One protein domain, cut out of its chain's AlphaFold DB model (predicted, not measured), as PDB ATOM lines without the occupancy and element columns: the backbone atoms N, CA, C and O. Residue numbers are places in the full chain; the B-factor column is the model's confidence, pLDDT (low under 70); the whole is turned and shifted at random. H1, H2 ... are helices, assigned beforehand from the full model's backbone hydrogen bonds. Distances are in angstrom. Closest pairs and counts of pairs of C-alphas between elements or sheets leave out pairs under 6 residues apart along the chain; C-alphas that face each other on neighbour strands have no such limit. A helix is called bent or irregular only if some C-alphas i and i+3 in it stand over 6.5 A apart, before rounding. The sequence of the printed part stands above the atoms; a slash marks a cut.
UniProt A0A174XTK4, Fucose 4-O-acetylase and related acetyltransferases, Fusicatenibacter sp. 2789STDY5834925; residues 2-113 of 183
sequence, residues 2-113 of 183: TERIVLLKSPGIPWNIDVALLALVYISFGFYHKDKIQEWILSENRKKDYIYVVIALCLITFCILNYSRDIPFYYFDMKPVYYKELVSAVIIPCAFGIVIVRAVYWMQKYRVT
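Overview. This is residues 2 to 113 of the 183 residues of the protein "Fucose 4-O-acetylase and related acetyltransferases" of Fusicatenibacter sp. 2789STDY5834925 (UniProt A0A174XTK4). The longest helix, H4, runs through the middle of a loose, open frame, with H1 and H2 on one side of it and H3 crossing it on the other. H2 joins H1 to H3 near the end of H4, while the long stretch of residues 68 to 85 folds back from H3 to the beginning of H4; residues 2 to 7 stick out. The 112 printed residues hold four named helices, H1 to H4 in chain order, and no named strand: all helix. The whole is loose, with a radius of gyration of the C-alphas of 17.4 A and spans of 51 by 34 by 27 A.

Along the chain. H4, residues 86 to 109, is 35.7 A long and ends at C-alpha 109 (83.730, 174.048, 79.831). H3, residues 46 to 67, measures 31.8 A. H2 holds residues 34 to 42. H1, residues 14 to 32, is 28.7 A long and begins at C-alpha 14 (81.032, 195.844, 120.354); it is irregular, with C-alphas 15 and 18 8.5 A apart, and has a kink of 30 degrees near residue 21.

Arrangement. H4 touches H3, the closest C-alphas being those of Val 99 and Tyr 52, 6.2 A apart; they run opposite ways at a steep tilt of 51 degrees. H4 only just touches H2, with 3 pairs of C-alphas within 8 A, the closest Arg 102 and Ile 41 at 6.3 A. H1 is close to H4 but not clearly touching, with the C-alphas of Tyr 26 and Val 90 nearest at 7.5 A. H1 and H3 are apart. Every O i to N i+4 pair is within hydrogen-bond range in H2, against 13 of 15 in H1, 17 of 18 in H3 and 19 of 20 in H4.

Size, cuts and confidence. The C-alphas farthest apart, those of Glu 3 and Arg 111, are 54.7 A apart. The printed part has no cut, and the link from H3 to H4 is long. Confidence is under 70 at residues 2 to 15, 44 and 69 to 84.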
ATOM      1  N   THR A   2      85.033 173.271 131.267       41.34
ATOM      2  CA  THR A   2      86.066 174.150 130.697       41.34
ATOM      3  C   THR A   2      85.580 175.583 130.838       41.34
ATOM      4  O   THR A   2      84.531 175.919 130.282       41.34
ATOM      5  N   GLU A   3      86.293 176.384 131.627       42.38
ATOM      6  CA  GLU A   3      86.025 177.808 131.824       42.38
ATOM      7  C   GLU A   3      85.967 178.507 130.463       42.38
ATOM      8  O   GLU A   3      86.969 178.698 129.775       42.38
ATOM      9  N   ARG A   4      84.746 178.818 130.022       45.94
ATOM     10  CA  ARG A   4      84.530 179.598 128.809       45.94
ATOM     11  C   ARG A   4      84.818 181.046 129.167       45.94
ATOM     12  O   ARG A   4      84.113 181.614 129.995       45.94
ATOM     13  N   ILE A   5      85.833 181.623 128.535       47.44
ATOM     14  CA  ILE A   5      86.170 183.043 128.647       47.44
ATOM     15  C   ILE A   5      84.900 183.856 128.344       47.44
ATOM     16  O   ILE A   5      84.393 183.852 127.222       47.44
ATOM     17  N   VAL A   6      84.364 184.519 129.372       51.16
ATOM     18  CA  VAL A   6      83.074 185.240 129.364       51.16
ATOM     19  C   VAL A   6      83.020 186.330 128.282       51.16
ATOM     20  O   VAL A   6      81.948 186.652 127.780       51.16
ATOM     21  N   LEU A   7      84.188 186.815 127.853       46.72
ATOM     22  CA  LEU A   7      84.383 187.836 126.822       46.72
ATOM     23  C   LEU A   7      83.977 187.403 125.399       46.72
ATOM     24  O   LEU A   7      83.756 188.255 124.554       46.72
ATOM     25  N   LEU A   8      83.841 186.104 125.118       50.19
ATOM     26  CA  LEU A   8      83.430 185.598 123.795       50.19
ATOM     27  C   LEU A   8      81.931 185.265 123.708       50.19
ATOM     28  O   LEU A   8      81.455 184.799 122.675       50.19
ATOM     29  N   LYS A   9      81.158 185.466 124.782       49.69
ATOM     30  CA  LYS A   9      79.712 185.223 124.781       49.69
ATOM     31  C   LYS A   9      78.991 186.498 124.352       49.69
ATOM     32  O   LYS A   9      79.192 187.536 124.972       49.69
ATOM     33  N   SER A  10      78.153 186.422 123.311       46.75
ATOM     34  CA  SER A  10      77.333 187.550 122.832       46.75
ATOM     35  C   SER A  10      76.688 188.312 124.010       46.75
ATOM     36  O   SER A  10      76.052 187.665 124.852       46.75
ATOM     37  N   PRO A  11      76.892 189.643 124.118       52.03
ATOM     38  CA  PRO A  11      77.350 190.578 123.083       52.03
ATOM     39  C   PRO A  11      78.866 190.877 123.161       52.03
ATOM     40  O   PRO A  11      79.270 192.032 123.082       52.03
ATOM     41  N   GLY A  12      79.686 189.843 123.375       58.91
ATOM     42  CA  GLY A  12      81.076 189.875 123.853       58.91
ATOM     43  C   GLY A  12      82.094 190.806 123.184       58.91
ATOM     44  O   GLY A  12      83.150 191.028 123.766       58.91
ATOM     45  N   ILE A  13      81.802 191.421 122.034       62.31
ATOM     46  CA  ILE A  13      82.622 192.482 121.430       62.31
ATOM     47  C   ILE A  13      81.681 193.514 120.777       62.31
ATOM     48  O   ILE A  13      80.787 193.121 120.019       62.31
ATOM     49  N   PRO A  14      81.846 194.833 121.020       64.19
ATOM     50  CA  PRO A  14      81.032 195.844 120.354       64.19
ATOM     51  C   PRO A  14      81.177 195.726 118.833       64.19
ATOM     52  O   PRO A  14      82.270 195.507 118.315       64.19
ATOM     53  N   TRP A  15      80.067 195.884 118.112       61.34
ATOM     54  CA  TRP A  15      80.032 195.889 116.644       61.34
ATOM     55  C   TRP A  15      80.465 194.600 115.915       61.34
ATOM     56  O   TRP A  15      80.595 194.642 114.693       61.34
ATOM     57  N   ASN A  16      80.629 193.455 116.591       71.38
ATOM     58  CA  ASN A  16      81.114 192.211 115.964       71.38
ATOM     59  C   ASN A  16      82.467 192.401 115.230       71.38
ATOM     60  O   ASN A  16      82.649 191.967 114.087       71.38
ATOM     61  N   ILE A  17      83.415 193.112 115.854       76.56
ATOM     62  CA  ILE A  17      84.757 193.371 115.288       76.56
ATOM     63  C   ILE A  17      85.517 192.069 114.990       76.56
ATOM     64  O   ILE A  17      86.272 191.986 114.025       76.56
ATOM     65  N   ASP A  18      85.293 191.032 115.782       74.19
ATOM     66  CA  ASP A  18      85.774 189.671 115.549       74.19
ATOM     67  C   ASP A  18      85.322 189.080 114.207       74.19
ATOM     68  O   ASP A  18      86.137 188.516 113.473       74.19
ATOM     69  N   VAL A  19      84.054 189.267 113.835       75.50
ATOM     70  CA  VAL A  19      83.535 188.862 112.522       75.50
ATOM     71  C   VAL A  19      84.234 189.653 111.413       75.50
ATOM     72  O   VAL A  19      84.592 189.081 110.382       75.50
ATOM     73  N   ALA A  20      84.469 190.952 111.622       80.62
ATOM     74  CA  ALA A  20      85.169 191.799 110.659       80.62
ATOM     75  C   ALA A  20      86.637 191.373 110.467       80.62
ATOM     76  O   ALA A  20      87.113 191.320 109.332       80.62
ATOM     77  N   LEU A  21      87.338 191.004 111.543       82.38
ATOM     78  CA  LEU A  21      88.699 190.464 111.483       82.38
ATOM     79  C   LEU A  21      88.739 189.130 110.728       82.38
ATOM     80  O   LEU A  21      89.583 188.944 109.853       82.38
ATOM     81  N   LEU A  22      87.792 188.229 110.997       82.81
ATOM     82  CA  LEU A  22      87.680 186.962 110.274       82.81
ATOM     83  C   LEU A  22      87.387 187.187 108.778       82.81
ATOM     84  O   LEU A  22      87.994 186.549 107.918       82.81
ATOM     85  N   ALA A  23      86.512 188.139 108.450       83.94
ATOM     86  CA  ALA A  23      86.245 188.530 107.069       83.94
ATOM     87  C   ALA A  23      87.495 189.104 106.383       83.94
ATOM     88  O   ALA A  23      87.762 188.789 105.222       83.94
ATOM     89  N   LEU A  24      88.298 189.892 107.102       87.75
ATOM     90  CA  LEU A  24      89.559 190.427 106.599       87.75
ATOM     91  C   LEU A  24      90.563 189.311 106.290       87.75
ATOM     92  O   LEU A  24      91.251 189.400 105.275       87.75
ATOM     93  N   VAL A  25      90.605 188.233 107.083       87.81
ATOM     94  CA  VAL A  25      91.414 187.039 106.777       87.81
ATOM     95  C   VAL A  25      90.969 186.405 105.458       87.81
ATOM     96  O   VAL A  25      91.813 186.138 104.601       87.81
ATOM     97  N   TYR A  26      89.663 186.225 105.239       85.94
ATOM     98  CA  TYR A  26      89.147 185.670 103.979       85.94
ATOM     99  C   TYR A  26      89.477 186.542 102.771       85.94
ATOM    100  O   TYR A  26      89.948 186.035 101.750       85.94
ATOM    101  N   ILE A  27      89.269 187.854 102.894       87.44
ATOM    102  CA  ILE A  27      89.572 188.820 101.835       87.44
ATOM    103  C   ILE A  27      91.075 188.831 101.549       87.44
ATOM    104  O   ILE A  27      91.470 188.769 100.386       87.44
ATOM    105  N   SER A  28      91.911 188.850 102.587       88.44
ATOM    106  CA  SER A  28      93.370 188.849 102.452       88.44
ATOM    107  C   SER A  28      93.857 187.581 101.764       88.44
ATOM    108  O   SER A  28      94.636 187.657 100.816       88.44
ATOM    109  N   PHE A  29      93.366 186.410 102.180       87.31
ATOM    110  CA  PHE A  29      93.738 185.144 101.557       87.31
ATOM    111  C   PHE A  29      93.388 185.136 100.065       87.31
ATOM    112  O   PHE A  29      94.253 184.840  99.239       87.31
ATOM    113  N   GLY A  30      92.163 185.538  99.717       85.69
ATOM    114  CA  GLY A  30      91.719 185.647  98.329       85.69
ATOM    115  C   GLY A  30      92.521 186.666  97.517       85.69
ATOM    116  O   GLY A  30      92.887 186.378  96.381       85.69
ATOM    117  N   PHE A  31      92.837 187.830  98.090       88.69
ATOM    118  CA  PHE A  31      93.572 188.898  97.411       88.69
ATOM    119  C   PHE A  31      95.036 188.527  97.144       88.69
ATOM    120  O   PHE A  31      95.500 188.666  96.014       88.69
ATOM    121  N   TYR A  32      95.749 188.011  98.150       89.81
ATOM    122  CA  TYR A  32      97.165 187.649  98.020       89.81
ATOM    123  C   TYR A  32      97.394 186.394  97.172       89.81
ATOM    124  O   TYR A  32      98.437 186.266  96.536       89.81
ATOM    125  N   HIS A  33      96.435 185.467  97.137       87.56
ATOM    126  CA  HIS A  33      96.576 184.212  96.393       87.56
ATOM    127  C   HIS A  33      95.852 184.220  95.044       87.56
ATOM    128  O   HIS A  33      95.845 183.189  94.373       87.56
ATOM    129  N   LYS A  34      95.270 185.351  94.618       85.38
ATOM    130  CA  LYS A  34      94.441 185.441  93.404       85.38
ATOM    131  C   LYS A  34      95.140 184.885  92.157       85.38
ATOM    132  O   LYS A  34      94.535 184.105  91.429       85.38
ATOM    133  N   ASP A  35      96.419 185.212  91.963       85.50
ATOM    134  CA  ASP A  35      97.160 184.849  90.751       85.50
ATOM    135  C   ASP A  35      97.442 183.340  90.728       85.50
ATOM    136  O   ASP A  35      97.185 182.663  89.734       85.50
ATOM    137  N   LYS A  36      97.846 182.783  91.878       84.75
ATOM    138  CA  LYS A  36      98.052 181.337  92.062       84.75
ATOM    139  C   LYS A  36      96.749 180.555  91.898       84.75
ATOM    140  O   LYS A  36      96.729 179.513  91.248       84.75
ATOM    141  N   ILE A  37      95.658 181.059  92.480       82.62
ATOM    142  CA  ILE A  37      94.322 180.469  92.366       82.62
ATOM    143  C   ILE A  37      93.903 180.445  90.892       82.62
ATOM    144  O   ILE A  37      93.502 179.395  90.392       82.62
ATOM    145  N   GLN A  38      94.057 181.561  90.177       82.25
ATOM    146  CA  GLN A  38      93.713 181.669  88.763       82.25
ATOM    147  C   GLN A  38      94.545 180.724  87.889       82.25
ATOM    148  O   GLN A  38      93.979 180.022  87.052       82.25
ATOM    149  N   GLU A  39      95.856 180.643  88.107       83.62
ATOM    150  CA  GLU A  39      96.732 179.703  87.401       83.62
ATOM    151  C   GLU A  39      96.300 178.247  87.638       83.62
ATOM    152  O   GLU A  39      96.189 177.445  86.705       83.62
ATOM    153  N   TRP A  40      95.982 177.897  88.885       78.50
ATOM    154  CA  TRP A  40      95.532 176.556  89.240       78.50
ATOM    155  C   TRP A  40      94.182 176.208  88.609       78.50
ATOM    156  O   TRP A  40      94.035 175.108  88.072       78.50
ATOM    157  N   ILE A  41      93.233 177.145  88.592       77.31
ATOM    158  CA  ILE A  41      91.913 176.951  87.979       77.31
ATOM    159  C   ILE A  41      92.005 176.870  86.453       77.31
ATOM    160  O   ILE A  41      91.314 176.057  85.848       77.31
ATOM    161  N   LEU A  42      92.837 177.681  85.804       75.31
ATOM    162  CA  LEU A  42      92.931 177.676  84.342       75.31
ATOM    163  C   LEU A  42      93.761 176.506  83.809       75.31
ATOM    164  O   LEU A  42      93.592 176.116  82.656       75.31
ATOM    165  N   SER A  43      94.623 175.911  84.637       75.81
ATOM    166  CA  SER A  43      95.422 174.765  84.213       75.81
ATOM    167  C   SER A  43      94.553 173.531  83.910       75.81
ATOM    168  O   SER A  43      93.856 172.988  84.776       75.81
ATOM    169  N   GLU A  44      94.619 173.053  82.663       69.88
ATOM    170  CA  GLU A  44      93.905 171.862  82.174       69.88
ATOM    171  C   GLU A  44      94.646 170.557  82.500       69.88
ATOM    172  O   GLU A  44      94.835 169.684  81.654       69.88
ATOM    173  N   ASN A  45      95.112 170.411  83.738       77.00
ATOM    174  CA  ASN A  45      95.826 169.210  84.147       77.00
ATOM    175  C   ASN A  45      94.879 168.224  84.846       77.00
ATOM    176  O   ASN A  45      94.424 168.486  85.962       77.00
ATOM    177  N   ARG A  46      94.658 167.051  84.234       71.31
ATOM    178  CA  ARG A  46      93.802 165.984  84.792       71.31
ATOM    179  C   ARG A  46      94.215 165.548  86.203       71.31
ATOM    180  O   ARG A  46      93.363 165.145  86.989       71.31
ATOM    181  N   LYS A  47      95.503 165.655  86.555       74.75
ATOM    182  CA  LYS A  47      95.981 165.345  87.915       74.75
ATOM    183  C   LYS A  47      95.427 166.322  88.957       74.75
ATOM    184  O   LYS A  47      95.093 165.907  90.059       74.75
ATOM    185  N   LYS A  48      95.288 167.603  88.604       77.25
ATOM    186  CA  LYS A  48      94.717 168.627  89.492       77.25
ATOM    187  C   LYS A  48      93.203 168.472  89.623       77.25
ATOM    188  O   LYS A  48      92.678 168.639  90.714       77.25
ATOM    189  N   ASP A  49      92.520 168.074  88.546       80.81
ATOM    190  CA  ASP A  49      91.088 167.743  88.584       80.81
ATOM    191  C   ASP A  49      90.771 166.654  89.613       80.81
ATOM    192  O   ASP A  49      89.831 166.808  90.392       80.81
ATOM    193  N   TYR A  50      91.593 165.604  89.683       85.56
ATOM    194  CA  TYR A  50      91.426 164.546  90.679       85.56
ATOM    195  C   TYR A  50      91.519 165.077  92.118       85.56
ATOM    196  O   TYR A  50      90.694 164.721  92.954       85.56
ATOM    197  N   ILE A  51      92.459 165.989  92.396       86.81
ATOM    198  CA  ILE A  51      92.611 166.604  93.725       86.81
ATOM    199  C   ILE A  51      91.327 167.339  94.134       86.81
ATOM    200  O   ILE A  51      90.869 167.176  95.262       86.81
ATOM    201  N   TYR A  52      90.701 168.099  93.231       86.44
ATOM    202  CA  TYR A  52      89.448 168.795  93.540       86.44
ATOM    203  C   TYR A  52      88.288 167.836  93.814       86.44
ATOM    204  O   TYR A  52      87.490 168.101  94.712       86.44
ATOM    205  N   VAL A  53      88.207 166.717  93.085       88.31
ATOM    206  CA  VAL A  53      87.206 165.668  93.345       88.31
ATOM    207  C   VAL A  53      87.425 165.042  94.719       88.31
ATOM    208  O   VAL A  53      86.464 164.875  95.465       88.31
ATOM    209  N   VAL A  54      88.676 164.750  95.083       91.62
ATOM    210  CA  VAL A  54      89.019 164.215  96.408       91.62
ATOM    211  C   VAL A  54      88.645 165.210  97.507       91.62
ATOM    212  O   VAL A  54      87.980 164.823  98.463       91.62
ATOM    213  N   ILE A  55      88.987 166.495  97.356       90.38
ATOM    214  CA  ILE A  55      88.603 167.542  98.318       90.38
ATOM    215  C   ILE A  55      87.077 167.626  98.439       90.38
ATOM    216  O   ILE A  55      86.557 167.678  99.551       90.38
ATOM    217  N   ALA A  56      86.348 167.600  97.321       91.75
ATOM    218  CA  ALA A  56      84.889 167.624  97.330       91.75
ATOM    219  C   ALA A  56      84.302 166.406  98.059       91.75
ATOM    220  O   ALA A  56      83.391 166.562  98.869       91.75
ATOM    221  N   LEU A  57      84.851 165.211  97.828       92.44
ATOM    222  CA  LEU A  57      84.418 163.988  98.497       92.44
ATOM    223  C   LEU A  57      84.701 164.047 100.004       92.44
ATOM    224  O   LEU A  57      83.804 163.766 100.792       92.44
ATOM    225  N   CYS A  58      85.884 164.515 100.410       91.12
ATOM    226  CA  CYS A  58      86.205 164.759 101.817       91.12
ATOM    227  C   CYS A  58      85.236 165.754 102.468       91.12
ATOM    228  O   CYS A  58      84.783 165.505 103.583       91.12
ATOM    229  N   LEU A  59      84.880 166.851 101.786       90.62
ATOM    230  CA  LEU A  59      83.907 167.827 102.290       90.62
ATOM    231  C   LEU A  59      82.503 167.225 102.425       90.62
ATOM    232  O   LEU A  59      81.837 167.466 103.426       90.62
ATOM    233  N   ILE A  60      82.060 166.414 101.461       89.88
ATOM    234  CA  ILE A  60      80.764 165.721 101.530       89.88
ATOM    235  C   ILE A  60      80.748 164.743 102.705       89.88
ATOM    236  O   ILE A  60      79.825 164.780 103.517       89.88
ATOM    237  N   THR A  61      81.781 163.909 102.840       87.69
ATOM    238  CA  THR A  61      81.920 162.988 103.973       87.69
ATOM    239  C   THR A  61      81.944 163.748 105.295       87.69
ATOM    240  O   THR A  61      81.256 163.353 106.231       87.69
ATOM    241  N   PHE A  62      82.665 164.870 105.369       87.00
ATOM    242  CA  PHE A  62      82.693 165.732 106.549       87.00
ATOM    243  C   PHE A  62      81.300 166.274 106.900       87.00
ATOM    244  O   PHE A  62      80.896 166.188 108.057       87.00
ATOM    245  N   CYS A  63      80.537 166.764 105.919       85.75
ATOM    246  CA  CYS A  63      79.168 167.240 106.129       85.75
ATOM    247  C   CYS A  63      78.235 166.132 106.625       85.75
ATOM    248  O   CYS A  63      77.486 166.352 107.574       85.75
ATOM    249  N   ILE A  64      78.298 164.941 106.021       85.44
ATOM    250  CA  ILE A  64      77.481 163.792 106.436       85.44
ATOM    251  C   ILE A  64      77.834 163.389 107.869       85.44
ATOM    252  O   ILE A  64      76.948 163.275 108.707       85.44
ATOM    253  N   LEU A  65      79.124 163.246 108.186       84.19
ATOM    254  CA  LEU A  65      79.575 162.890 109.533       84.19
ATOM    255  C   LEU A  65      79.188 163.932 110.584       84.19
ATOM    256  O   LEU A  65      78.928 163.568 111.728       84.19
ATOM    257  N   ASN A  66      79.171 165.212 110.214       82.94
ATOM    258  CA  ASN A  66      78.756 166.286 111.106       82.94
ATOM    259  C   ASN A  66      77.242 166.261 111.356       82.94
ATOM    260  O   ASN A  66      76.818 166.438 112.492       82.94
ATOM    261  N   TYR A  67      76.449 165.979 110.319       79.94
ATOM    262  CA  TYR A  67      74.990 165.929 110.399       79.94
ATOM    263  C   TYR A  67      74.459 164.656 111.076       79.94
ATOM    264  O   TYR A  67      73.462 164.704 111.784       79.94
ATOM    265  N   SER A  68      75.115 163.510 110.873       76.25
ATOM    266  CA  SER A  68      74.669 162.214 111.406       76.25
ATOM    267  C   SER A  68      74.947 162.011 112.896       76.25
ATOM    268  O   SER A  68      74.506 161.007 113.449       76.25
ATOM    269  N   ARG A  69      75.708 162.894 113.552       69.44
ATOM    270  CA  ARG A  69      76.021 162.768 114.980       69.44
ATOM    271  C   ARG A  69      75.160 163.715 115.802       69.44
ATOM    272  O   ARG A  69      75.105 164.901 115.499       69.44
ATOM    273  N   ASP A  70      74.611 163.213 116.908       60.69
ATOM    274  CA  ASP A  70      73.857 164.020 117.884       60.69
ATOM    275  C   ASP A  70      74.696 165.159 118.499       60.69
ATOM    276  O   ASP A  70      74.158 166.152 118.987       60.69
ATOM    277  N   ILE A  71      76.031 165.038 118.455       60.06
ATOM    278  CA  ILE A  71      76.974 166.086 118.850       60.06
ATOM    279  C   ILE A  71      77.846 166.432 117.631       60.06
ATOM    280  O   ILE A  71      78.721 165.636 117.267       60.06
ATOM    281  N   PRO A  72      77.653 167.602 116.997       64.12
ATOM    282  CA  PRO A  72      78.429 167.984 115.827       64.12
ATOM    283  C   PRO A  72      79.890 168.230 116.219       64.12
ATOM    284  O   PRO A  72      80.188 169.016 117.121       64.12
ATOM    285  N   PHE A  73      80.820 167.577 115.519       63.53
ATOM    286  CA  PHE A  73      82.265 167.755 115.724       63.53
ATOM    287  C   PHE A  73      82.750 169.175 115.449       63.53
ATOM    288  O   PHE A  73      83.703 169.650 116.060       63.53
ATOM    289  N   TYR A  74      82.107 169.835 114.496       68.31
ATOM    290  CA  TYR A  74      82.417 171.189 114.092       68.31
ATOM    291  C   TYR A  74      81.112 171.963 114.020       68.31
ATOM    292  O   TYR A  74      80.267 171.690 113.172       68.31
ATOM    293  N   TYR A  75      80.944 172.907 114.934       68.19
ATOM    294  CA  TYR A  75      79.831 173.839 114.921       68.19
ATOM    295  C   TYR A  75      80.413 175.232 114.786       68.19
ATOM    296  O   TYR A  75      81.181 175.677 115.642       68.19
ATOM    297  N   PHE A  76      80.085 175.879 113.677       65.19
ATOM    298  CA  PHE A  76      80.536 177.218 113.362       65.19
ATOM    299  C   PHE A  76      79.313 178.085 113.144       65.19
ATOM    300  O   PHE A  76      78.592 177.920 112.160       65.19
ATOM    301  N   ASP A  77      79.082 178.992 114.084       65.56
ATOM    302  CA  ASP A  77      78.011 179.964 113.980       65.56
ATOM    303  C   ASP A  77      78.562 181.339 114.351       65.56
ATOM    304  O   ASP A  77      78.978 181.592 115.485       65.56
ATOM    305  N   MET A  78      78.584 182.228 113.359       62.44
ATOM    306  CA  MET A  78      79.023 183.609 113.532       62.44
ATOM    307  C   MET A  78      77.981 184.445 114.294       62.44
ATOM    308  O   MET A  78      78.315 185.502 114.816       62.44
ATOM    309  N   LYS A  79      76.718 184.001 114.377       59.03
ATOM    310  CA  LYS A  79      75.621 184.760 114.990       59.03
ATOM    311  C   LYS A  79      75.661 184.770 116.530       59.03
ATOM    312  O   LYS A  79      75.467 185.843 117.099       59.03
ATOM    313  N   PRO A  80      75.925 183.651 117.232       56.38
ATOM    314  CA  PRO A  80      76.214 183.635 118.660       56.38
ATOM    315  C   PRO A  80      77.711 183.801 118.967       56.38
ATOM    316  O   PRO A  80      78.083 183.630 120.127       56.38
ATOM    317  N   VAL A  81      78.554 184.119 117.970       59.03
ATOM    318  CA  VAL A  81      80.013 184.271 118.131       59.03
ATOM    319  C   VAL A  81      80.657 182.975 118.651       59.03
ATOM    320  O   VAL A  81      81.422 182.938 119.612       59.03
ATOM    321  N   TYR A  82      80.297 181.841 118.051       58.78
ATOM    322  CA  TYR A  82      80.809 180.546 118.485       58.78
ATOM    323  C   TYR A  82      81.972 180.090 117.603       58.78
ATOM    324  O   TYR A  82      81.787 179.448 116.567       58.78
ATOM    325  N   TYR A  83      83.188 180.396 118.060       62.03
ATOM    326  CA  TYR A  83      84.447 180.014 117.421       62.03
ATOM    327  C   TYR A  83      85.222 179.025 118.298       62.03
ATOM    328  O   TYR A  83      86.214 179.385 118.923       62.03
ATOM    329  N   LYS A  84      84.766 177.769 118.387       62.19
ATOM    330  CA  LYS A  84      85.540 176.746 119.116       62.19
ATOM    331  C   LYS A  84      86.850 176.391 118.412       62.19
ATOM    332  O   LYS A  84      87.866 176.240 119.072       62.19
ATOM    333  N   GLU A  85      86.818 176.304 117.084       72.12
ATOM    334  CA  GLU A  85      87.944 175.857 116.260       72.12
ATOM    335  C   GLU A  85      88.264 176.916 115.193       72.12
ATOM    336  O   GLU A  85      87.783 176.841 114.061       72.12
ATOM    337  N   LEU A  86      89.057 177.933 115.551       71.00
ATOM    338  CA  LEU A  86      89.405 179.065 114.670       71.00
ATOM    339  C   LEU A  86      90.114 178.635 113.375       71.00
ATOM    340  O   LEU A  86      89.893 179.221 112.319       71.00
ATOM    341  N   VAL A  87      90.948 177.595 113.430       75.94
ATOM    342  CA  VAL A  87      91.663 177.088 112.247       75.94
ATOM    343  C   VAL A  87      90.680 176.445 111.266       75.94
ATOM    344  O   VAL A  87      90.676 176.760 110.075       75.94
ATOM    345  N   SER A  88      89.789 175.597 111.775       77.94
ATOM    346  CA  SER A  88      88.734 174.950 110.989       77.94
ATOM    347  C   SER A  88      87.749 175.970 110.415       77.94
ATOM    348  O   SER A  88      87.325 175.821 109.268       77.94
ATOM    349  N   ALA A  89      87.471 177.044 111.166       78.00
ATOM    350  CA  ALA A  89      86.684 178.181 110.703       78.00
ATOM    351  C   ALA A  89      87.241 178.809 109.430       78.00
ATOM    352  O   ALA A  89      86.448 179.261 108.617       78.00
ATOM    353  N   VAL A  90      88.560 178.783 109.214       81.88
ATOM    354  CA  VAL A  90      89.170 179.327 107.996       81.88
ATOM    355  C   VAL A  90      89.331 178.283 106.897       81.88
ATOM    356  O   VAL A  90      88.966 178.531 105.747       81.88
ATOM    357  N   ILE A  91      89.836 177.096 107.236       84.94
ATOM    358  CA  ILE A  91      90.141 176.051 106.250       84.94
ATOM    359  C   ILE A  91      88.876 175.571 105.536       84.94
ATOM    360  O   ILE A  91      88.889 175.404 104.315       84.94
ATOM    361  N   ILE A  92      87.781 175.363 106.273       85.94
ATOM    362  CA  ILE A  92      86.563 174.766 105.718       85.94
ATOM    363  C   ILE A  92      85.918 175.695 104.670       85.94
ATOM    364  O   ILE A  92      85.728 175.243 103.537       85.94
ATOM    365  N   PRO A  93      85.643 176.989 104.948       85.88
ATOM    366  CA  PRO A  93      85.128 177.908 103.932       85.88
ATOM    367  C   PRO A  93      86.056 178.069 102.724       85.88
ATOM    368  O   PRO A  93      85.576 178.108 101.590       85.88
ATOM    369  N   CYS A  94      87.377 178.108 102.933       86.12
ATOM    370  CA  CYS A  94      88.340 178.168 101.834       86.12
ATOM    371  C   CYS A  94      88.282 176.914 100.948       86.12
ATOM    372  O   CYS A  94      88.282 177.034  99.722       86.12
ATOM    373  N   ALA A  95      88.169 175.721 101.539       88.38
ATOM    374  CA  ALA A  95      88.031 174.467 100.800       88.38
ATOM    375  C   ALA A  95      86.740 174.436  99.963       88.38
ATOM    376  O   ALA A  95      86.785 174.086  98.781       88.38
ATOM    377  N   PHE A  96      85.611 174.885 100.527       89.19
ATOM    378  CA  PHE A  96      84.365 175.050  99.771       89.19
ATOM    379  C   PHE A  96      84.525 176.035  98.613       89.19
ATOM    380  O   PHE A  96      84.114 175.731  97.494       89.19
ATOM    381  N   GLY A  97      85.159 177.187  98.851       88.38
ATOM    382  CA  GLY A  97      85.406 178.191  97.817       88.38
ATOM    383  C   GLY A  97      86.187 177.619  96.633       88.38
ATOM    384  O   GLY A  97      85.785 177.789  95.484       88.38
ATOM    385  N   ILE A  98      87.251 176.865  96.904       87.38
ATOM    386  CA  ILE A  98      88.075 176.225  95.871       87.38
ATOM    387  C   ILE A  98      87.255 175.225  95.034       87.38
ATOM    388  O   ILE A  98      87.316 175.259  93.801       87.38
ATOM    389  N   VAL A  99      86.459 174.366  95.681       90.06
ATOM    390  CA  VAL A  99      85.601 173.386  94.992       90.06
ATOM    391  C   VAL A  99      84.534 174.082  94.145       90.06
ATOM    392  O   VAL A  99      84.340 173.712  92.986       90.06
ATOM    393  N   ILE A 100      83.884 175.123  94.675       88.94
ATOM    394  CA  ILE A 100      82.868 175.900  93.951       88.94
ATOM    395  C   ILE A 100      83.473 176.548  92.708       88.94
ATOM    396  O   ILE A 100      82.898 176.457  91.624       88.94
ATOM    397  N   VAL A 101      84.645 177.172  92.825       87.00
ATOM    398  CA  VAL A 101      85.276 177.836  91.680       87.00
ATOM    399  C   VAL A 101      85.674 176.824  90.599       87.00
ATOM    400  O   VAL A 101      85.454 177.084  89.412       87.00
ATOM    401  N   ARG A 102      86.171 175.634  90.972       86.38
ATOM    402  CA  ARG A 102      86.437 174.562  89.994       86.38
ATOM    403  C   ARG A 102      85.150 174.048  89.346       86.38
ATOM    404  O   ARG A 102      85.125 173.846  88.132       86.38
ATOM    405  N   ALA A 103      84.072 173.901  90.114       86.88
ATOM    406  CA  ALA A 103      82.769 173.510  89.584       86.88
ATOM    407  C   ALA A 103      82.251 174.529  88.555       86.88
ATOM    408  O   ALA A 103      81.813 174.140  87.473       86.88
ATOM    409  N   VAL A 104      82.377 175.833  88.831       86.31
ATOM    410  CA  VAL A 104      82.013 176.904  87.886       86.31
ATOM    411  C   VAL A 104      82.848 176.825  86.603       86.31
ATOM    412  O   VAL A 104      82.296 176.962  85.508       86.31
ATOM    413  N   TYR A 105      84.150 176.545  86.708       86.19
ATOM    414  CA  TYR A 105      85.017 176.339  85.544       86.19
ATOM    415  C   TYR A 105      84.541 175.159  84.676       86.19
ATOM    416  O   TYR A 105      84.382 175.305  83.461       86.19
ATOM    417  N   TRP A 106      84.215 174.009  85.275       84.12
ATOM    418  CA  TRP A 106      83.648 172.877  84.535       84.12
ATOM    419  C   TRP A 106      82.279 173.199  83.930       84.12
ATOM    420  O   TRP A 106      82.031 172.862  82.771       84.12
ATOM    421  N   MET A 107      81.410 173.916  84.646       84.06
ATOM    422  CA  MET A 107      80.122 174.365  84.103       84.06
ATOM    423  C   MET A 107      80.290 175.241  82.852       84.06
ATOM    424  O   MET A 107      79.460 175.203  81.935       84.06
ATOM    425  N   GLN A 108      81.357 176.040  82.798       82.19
ATOM    426  CA  GLN A 108      81.703 176.822  81.617       82.19
ATOM    427  C   GLN A 108      82.241 175.933  80.487       82.19
ATOM    428  O   GLN A 108      81.810 176.096  79.343       82.19
ATOM    429  N   LYS A 109      83.113 174.967  80.801       81.19
ATOM    430  CA  LYS A 109      83.730 174.048  79.831       81.19
ATOM    431  C   LYS A 109      82.714 173.131  79.144       81.19
ATOM    432  O   LYS A 109      82.692 173.055  77.919       81.19
ATOM    433  N   TYR A 110      81.821 172.494  79.899       80.69
ATOM    434  CA  TYR A 110      80.864 171.505  79.377       80.69
ATOM    435  C   TYR A 110      79.611 172.112  78.723       80.69
ATOM    436  O   TYR A 110      78.608 171.424  78.558       80.69
ATOM    437  N   ARG A 111      79.639 173.403  78.351       71.25
ATOM    438  CA  ARG A 111      78.502 174.135  77.758       71.25
ATOM    439  C   ARG A 111      77.173 173.835  78.463       71.25
ATOM    440  O   ARG A 111      76.156 173.611  77.809       71.25
ATOM    441  N   VAL A 112      77.156 173.922  79.795       72.06
ATOM    442  CA  VAL A 112      75.910 173.863  80.580       72.06
ATOM    443  C   VAL A 112      74.861 174.807  79.971       72.06
ATOM    444  O   VAL A 112      75.221 175.805  79.336       72.06
ATOM    445  N   THR A 113      73.570 174.497  80.089       75.25
ATOM    446  CA  THR A 113      72.510 175.247  79.395       75.25
ATOM    447  C   THR A 113      72.671 176.762  79.587       75.25
ATOM    448  O   THR A 113      72.945 177.256  80.687       75.25
TER     449      THR A 113